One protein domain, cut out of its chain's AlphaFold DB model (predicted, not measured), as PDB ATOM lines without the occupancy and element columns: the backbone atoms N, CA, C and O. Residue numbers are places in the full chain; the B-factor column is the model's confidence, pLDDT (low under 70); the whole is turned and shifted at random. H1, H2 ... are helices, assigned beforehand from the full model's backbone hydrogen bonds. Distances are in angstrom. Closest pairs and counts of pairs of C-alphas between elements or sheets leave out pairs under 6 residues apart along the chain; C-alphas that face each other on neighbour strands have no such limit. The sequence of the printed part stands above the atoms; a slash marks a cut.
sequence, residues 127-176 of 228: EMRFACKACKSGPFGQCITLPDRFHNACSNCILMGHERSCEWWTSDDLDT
ATOM      1  N   GLU A 127     197.280 179.815 177.627       90.06
ATOM      2  CA  GLU A 127     196.365 180.899 177.965       90.06
ATOM      3  C   GLU A 127     194.916 180.465 177.725       90.06
ATOM      4  O   GLU A 127     194.515 180.080 176.624       90.06
ATOM      5  N   MET A 128     194.107 180.548 178.776       86.12
ATOM      6  CA  MET A 128     192.678 180.307 178.695       86.12
ATOM      7  C   MET A 128     192.009 181.390 177.854       86.12
ATOM      8  O   MET A 128     192.330 182.573 177.921       86.12
ATOM      9  N   ARG A 129     190.965 180.988 177.128       84.12
ATOM     10  CA  ARG A 129     190.174 181.902 176.293       84.12
ATOM     11  C   ARG A 129     189.533 183.055 177.076       84.12
ATOM     12  O   ARG A 129     189.283 184.114 176.503       84.12
ATOM     13  N   PHE A 130     189.226 182.831 178.351       82.69
ATOM     14  CA  PHE A 130     188.598 183.804 179.233       82.69
ATOM     15  C   PHE A 130     189.368 183.862 180.554       82.69
ATOM     16  O   PHE A 130     189.874 182.844 181.030       82.69
ATOM     17  N   ALA A 131     189.452 185.049 181.150       85.50
ATOM     18  CA  ALA A 131     189.999 185.215 182.490       85.50
ATOM     19  C   ALA A 131     188.944 184.832 183.537       85.50
ATOM     20  O   ALA A 131     187.795 185.268 183.446       85.50
ATOM     21  N   CYS A 132     189.330 184.032 184.531       87.94
ATOM     22  CA  CYS A 132     188.489 183.736 185.693       87.94
ATOM     23  C   CYS A 132     188.542 184.880 186.724       87.94
ATOM     24  O   CYS A 132     189.341 185.815 186.581       87.94
ATOM     25  N   LYS A 133     187.725 184.812 187.782       87.25
ATOM     26  CA  LYS A 133     187.703 185.837 188.843       87.25
ATOM     27  C   LYS A 133     189.065 186.007 189.520       87.25
ATOM     28  O   LYS A 133     189.536 187.131 189.681       87.25
ATOM     29  N   ALA A 134     189.750 184.898 189.806       87.50
ATOM     30  CA  ALA A 134     191.064 184.910 190.450       87.50
ATOM     31  C   ALA A 134     192.159 185.584 189.604       87.50
ATOM     32  O   ALA A 134     193.155 186.046 190.147       87.50
ATOM     33  N   CYS A 135     191.996 185.665 188.280       88.38
ATOM     34  CA  CYS A 135     193.002 186.258 187.397       88.38
ATOM     35  C   CYS A 135     192.942 187.785 187.329       88.38
ATOM     36  O   CYS A 135     193.924 188.391 186.914       88.38
ATOM     37  N   LYS A 136     191.835 188.418 187.743       80.94
ATOM     38  CA  LYS A 136     191.724 189.886 187.745       80.94
ATOM     39  C   LYS A 136     192.694 190.526 188.741       80.94
ATOM     40  O   LYS A 136     193.290 191.553 188.444       80.94
ATOM     41  N   SER A 137     192.849 189.907 189.907       80.44
ATOM     42  CA  SER A 137     193.717 190.370 190.997       80.44
ATOM     43  C   SER A 137     194.854 189.392 191.305       80.44
ATOM     44  O   SER A 137     195.511 189.510 192.336       80.44
ATOM     45  N   GLY A 138     195.040 188.382 190.456       84.88
ATOM     46  CA  GLY A 138     195.989 187.304 190.682       84.88
ATOM     47  C   GLY A 138     197.432 187.719 190.376       84.88
ATOM     48  O   GLY A 138     197.666 188.533 189.476       84.88
ATOM     49  N   PRO A 139     198.421 187.143 191.076       87.25
ATOM     50  CA  PRO A 139     199.817 187.557 190.963       87.25
ATOM     51  C   PRO A 139     200.460 187.243 189.617       87.25
ATOM     52  O   PRO A 139     201.477 187.849 189.309       87.25
ATOM     53  N   PHE A 140     199.891 186.341 188.813       86.94
ATOM     54  CA  PHE A 140     200.469 185.915 187.537       86.94
ATOM     55  C   PHE A 140     200.034 186.754 186.323       86.94
ATOM     56  O   PHE A 140     200.530 186.534 185.223       86.94
ATOM     57  N   GLY A 141     199.082 187.683 186.474       82.62
ATOM     58  CA  GLY A 141     198.628 188.603 185.413       82.62
ATOM     59  C   GLY A 141     197.924 187.973 184.195       82.62
ATOM     60  O   GLY A 141     197.220 188.675 183.472       82.62
ATOM     61  N   GLN A 142     198.071 186.666 183.968       88.19
ATOM     62  CA  GLN A 142     197.439 185.903 182.891       88.19
ATOM     63  C   GLN A 142     196.691 184.686 183.442       88.19
ATOM     64  O   GLN A 142     197.063 184.101 184.463       88.19
ATOM     65  N   CYS A 143     195.634 184.289 182.735       91.50
ATOM     66  CA  CYS A 143     194.854 183.094 183.038       91.50
ATOM     67  C   CYS A 143     195.458 181.898 182.297       91.50
ATOM     68  O   CYS A 143     195.015 181.564 181.205       91.50
ATOM     69  N   ILE A 144     196.502 181.292 182.863       92.00
ATOM     70  CA  ILE A 144     197.178 180.126 182.275       92.00
ATOM     71  C   ILE A 144     196.682 178.846 182.947       92.00
ATOM     72  O   ILE A 144     196.711 178.778 184.176       92.00
ATOM     73  N   THR A 145     196.264 177.849 182.166       92.06
ATOM     74  CA  THR A 145     195.889 176.500 182.631       92.06
ATOM     75  C   THR A 145     196.802 175.458 182.007       92.06
ATOM     76  O   THR A 145     197.232 175.627 180.873       92.06
ATOM     77  N   LEU A 146     197.052 174.348 182.697       88.12
ATOM     78  CA  LEU A 146     197.727 173.192 182.108       88.12
ATOM     79  C   LEU A 146     196.665 172.120 181.807       88.12
ATOM     80  O   LEU A 146     196.158 171.529 182.763       88.12
ATOM     81  N   PRO A 147     196.263 171.912 180.536       82.06
ATOM     82  CA  PRO A 147     195.189 170.984 180.186       82.06
ATOM     83  C   PRO A 147     195.429 169.576 180.736       82.06
ATOM     84  O   PRO A 147     196.571 169.127 180.838       82.06
ATOM     85  N   ASP A 148     194.344 168.898 181.115       81.69
ATOM     86  CA  ASP A 148     194.351 167.533 181.668       81.69
ATOM     87  C   ASP A 148     195.151 167.370 182.975       81.69
ATOM     88  O   ASP A 148     195.333 166.259 183.480       81.69
ATOM     89  N   ARG A 149     195.581 168.483 183.577       78.12
ATOM     90  CA  ARG A 149     196.168 168.550 184.916       78.12
ATOM     91  C   ARG A 149     195.407 169.544 185.782       78.12
ATOM     92  O   ARG A 149     194.689 170.410 185.289       78.12
ATOM     93  N   PHE A 150     195.525 169.372 187.099       80.44
ATOM     94  CA  PHE A 150     194.967 170.287 188.108       80.44
ATOM     95  C   PHE A 150     193.486 170.627 187.888       80.44
ATOM     96  O   PHE A 150     193.068 171.764 188.076       80.44
ATOM     97  N   HIS A 151     192.699 169.662 187.397       82.00
ATOM     98  CA  HIS A 151     191.278 169.845 187.080       82.00
ATOM     99  C   HIS A 151     190.974 171.064 186.183       82.00
ATOM    100  O   HIS A 151     189.886 171.637 186.258       82.00
ATOM    101  N   ASN A 152     191.917 171.461 185.319       82.50
ATOM    102  CA  ASN A 152     191.842 172.665 184.484       82.50
ATOM    103  C   ASN A 152     191.691 173.978 185.282       82.50
ATOM    104  O   ASN A 152     191.159 174.971 184.772       82.50
ATOM    105  N   ALA A 153     192.136 173.995 186.541       90.12
ATOM    106  CA  ALA A 153     192.323 175.219 187.299       90.12
ATOM    107  C   ALA A 153     193.518 176.003 186.733       90.12
ATOM    108  O   ALA A 153     194.559 175.440 186.391       90.12
ATOM    109  N   CYS A 154     193.377 177.325 186.645       92.75
ATOM    110  CA  CYS A 154     194.473 178.187 186.220       92.75
ATOM    111  C   CYS A 154     195.493 178.401 187.351       92.75
ATOM    112  O   CYS A 154     195.157 178.280 188.530       92.75
ATOM    113  N   SER A 155     196.709 178.816 187.001       93.19
ATOM    114  CA  SER A 155     197.798 179.151 187.938       93.19
ATOM    115  C   SER A 155     197.368 180.052 189.106       93.19
ATOM    116  O   SER A 155     197.716 179.771 190.251       93.19
ATOM    117  N   ASN A 156     196.553 181.088 188.869       93.25
ATOM    118  CA  ASN A 156     196.037 181.938 189.952       93.25
ATOM    119  C   ASN A 156     195.052 181.195 190.878       93.25
ATOM    120  O   ASN A 156     195.093 181.402 192.087       93.25
ATOM    121  N   CYS A 157     194.190 180.320 190.349       92.62
ATOM    122  CA  CYS A 157     193.262 179.523 191.164       92.62
ATOM    123  C   CYS A 157     194.000 178.484 192.009       92.62
ATOM    124  O   CYS A 157     193.723 178.368 193.200       92.62
ATOM    125  N   ILE A 158     194.974 177.788 191.410       92.31
ATOM    126  CA  ILE A 158     195.850 176.838 192.106       92.31
ATOM    127  C   ILE A 158     196.534 177.546 193.274       92.31
ATOM    128  O   ILE A 158     196.440 177.106 194.416       92.31
ATOM    129  N   LEU A 159     197.141 178.707 193.010       91.12
ATOM    130  CA  LEU A 159     197.840 179.467 194.037       91.12
ATOM    131  C   LEU A 159     196.911 179.870 195.195       91.12
ATOM    132  O   LEU A 159     197.326 179.848 196.350       91.12
ATOM    133  N   MET A 160     195.656 180.221 194.920       87.56
ATOM    134  CA  MET A 160     194.677 180.601 195.946       87.56
ATOM    135  C   MET A 160     194.113 179.408 196.745       87.56
ATOM    136  O   MET A 160     193.266 179.615 197.609       87.56
ATOM    137  N   GLY A 161     194.569 178.175 196.487       81.31
ATOM    138  CA  GLY A 161     194.055 176.959 197.129       81.31
ATOM    139  C   GLY A 161     192.759 176.433 196.499       81.31
ATOM    140  O   GLY A 161     192.091 175.569 197.064       81.31
ATOM    141  N   HIS A 162     192.388 176.938 195.320       66.75
ATOM    142  CA  HIS A 162     191.222 176.506 194.549       66.75
ATOM    143  C   HIS A 162     191.642 175.545 193.428       66.75
ATOM    144  O   HIS A 162     191.409 175.785 192.245       66.75
ATOM    145  N   GLU A 163     192.260 174.426 193.807       64.75
ATOM    146  CA  GLU A 163     192.870 173.446 192.889       64.75
ATOM    147  C   GLU A 163     191.875 172.674 192.008       64.75
ATOM    148  O   GLU A 163     192.278 171.883 191.160       64.75
ATOM    149  N   ARG A 164     190.565 172.855 192.214       68.56
ATOM    150  CA  ARG A 164     189.535 172.014 191.585       68.56
ATOM    151  C   ARG A 164     188.807 172.669 190.419       68.56
ATOM    152  O   ARG A 164     188.279 171.944 189.582       68.56
ATOM    153  N   SER A 165     188.743 173.999 190.356       76.12
ATOM    154  CA  SER A 165     188.077 174.702 189.255       76.12
ATOM    155  C   SER A 165     188.330 176.209 189.275       76.12
ATOM    156  O   SER A 165     188.554 176.825 190.316       76.12
ATOM    157  N   CYS A 166     188.246 176.823 188.095       85.62
ATOM    158  CA  CYS A 166     188.149 178.272 187.953       85.62
ATOM    159  C   CYS A 166     186.713 178.748 188.184       85.62
ATOM    160  O   CYS A 166     185.785 178.240 187.552       85.62
ATOM    161  N   GLU A 167     186.540 179.777 189.014       84.94
ATOM    162  CA  GLU A 167     185.271 180.496 189.103       84.94
ATOM    163  C   GLU A 167     185.176 181.539 187.982       84.94
ATOM    164  O   GLU A 167     186.015 182.440 187.856       84.94
ATOM    165  N   TRP A 168     184.155 181.394 187.143       81.12
ATOM    166  CA  TRP A 168     183.908 182.270 186.004       81.12
ATOM    167  C   TRP A 168     183.033 183.458 186.392       81.12
ATOM    168  O   TRP A 168     182.207 183.374 187.296       81.12
ATOM    169  N   TRP A 169     183.204 184.563 185.671       76.00
ATOM    170  CA  TRP A 169     182.319 185.719 185.766       76.00
ATOM    171  C   TRP A 169     180.917 185.339 185.288       76.00
ATOM    172  O   TRP A 169     180.759 184.760 184.210       76.00
ATOM    173  N   THR A 170     179.907 185.667 186.083       73.50
ATOM    174  CA  THR A 170     178.500 185.574 185.692       73.50
ATOM    175  C   THR A 170     178.033 186.897 185.077       73.50
ATOM    176  O   THR A 170     178.725 187.912 185.172       73.50
ATOM    177  N   SER A 171     176.862 186.901 184.429       62.47
ATOM    178  CA  SER A 171     176.231 188.133 183.922       62.47
ATOM    179  C   SER A 171     176.086 189.199 185.005       62.47
ATOM    180  O   SER A 171     176.274 190.378 184.729       62.47
ATOM    181  N   ASP A 172     175.824 188.763 186.233       65.00
ATOM    182  CA  ASP A 172     175.552 189.640 187.368       65.00
ATOM    183  C   ASP A 172     176.843 190.308 187.867       65.00
ATOM    184  O   ASP A 172     176.830 191.454 188.313       65.00
ATOM    185  N   ASP A 173     177.986 189.628 187.715       62.88
ATOM    186  CA  ASP A 173     179.291 190.195 188.050       62.88
ATOM    187  C   ASP A 173     179.704 191.299 187.048       62.88
ATOM    188  O   ASP A 173     180.341 192.284 187.429       62.88
ATOM    189  N   LEU A 174     179.308 191.180 185.772       59.38
ATOM    190  CA  LEU A 174     179.671 192.125 184.702       59.38
ATOM    191  C   LEU A 174     178.955 193.483 184.808       59.38
ATOM    192  O   LEU A 174     179.500 194.487 184.351       59.38
ATOM    193  N   ASP A 175     177.777 193.540 185.434       56.59
ATOM    194  CA  ASP A 175     177.035 194.797 185.632       56.59
ATOM    195  C   ASP A 175     177.665 195.700 186.708       56.59
ATOM    196  O   ASP A 175     177.454 196.917 186.721       56.59
ATOM    197  N   THR A 176     178.485 195.125 187.592       56.66
ATOM    198  CA  THR A 176     179.178 195.873 188.653       56.66
ATOM    199  C   THR A 176     180.571 196.362 188.255       56.66
ATOM    200  O   THR A 176     181.100 197.280 188.883       56.66
TER     201      THR A 176
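AT A GLANCE: This is residues 127 to 176 of the 228 residues of an uncharacterized protein of Xylaria grammica (UniProt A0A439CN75). This is a small domain of little regular structure, mostly loops, with two short helices, H2 and H1, packed together and a long loop, residues 137 to 154, winding between them. The end of the printed part runs away from this body to a third short helix, H3, at one end of the longest axis. The printed part has 50 residues, of which 13 are in named elements: H1, H2 and H3 in chain order, no named strand, class all helix. It is compact, with a radius of gyration of the C-alphas of 10.5 A, yet elongated, spanning 32 by 20 by 20 A.

IN THESE COORDINATES: H2, residues 155 to 159, is 6.1 A long and begins at C-alpha 155 (197.798, 179.151, 187.938). H1 is residues 133 to 136. H3, residues 171 to 174, ends at C-alpha 174 (179.671, 192.125, 184.702).

HOW THE PARTS SIT: H2 touches H1; their closest C-alphas, of Asn 156 and Ala 134, are 5.8 A apart. H3 is apart from both. In H2 every O i to N i+4 pair is within hydrogen-bond range; H1 and H3 are too short for such a pair.

THE WHOLE: The C-alphas farthest apart, of Asp 148 and Thr 176, are 32.9 A apart. The printed part has no cut, and both links are long. Residues 162 to 164 and 171 to 176 have pLDDT under 70.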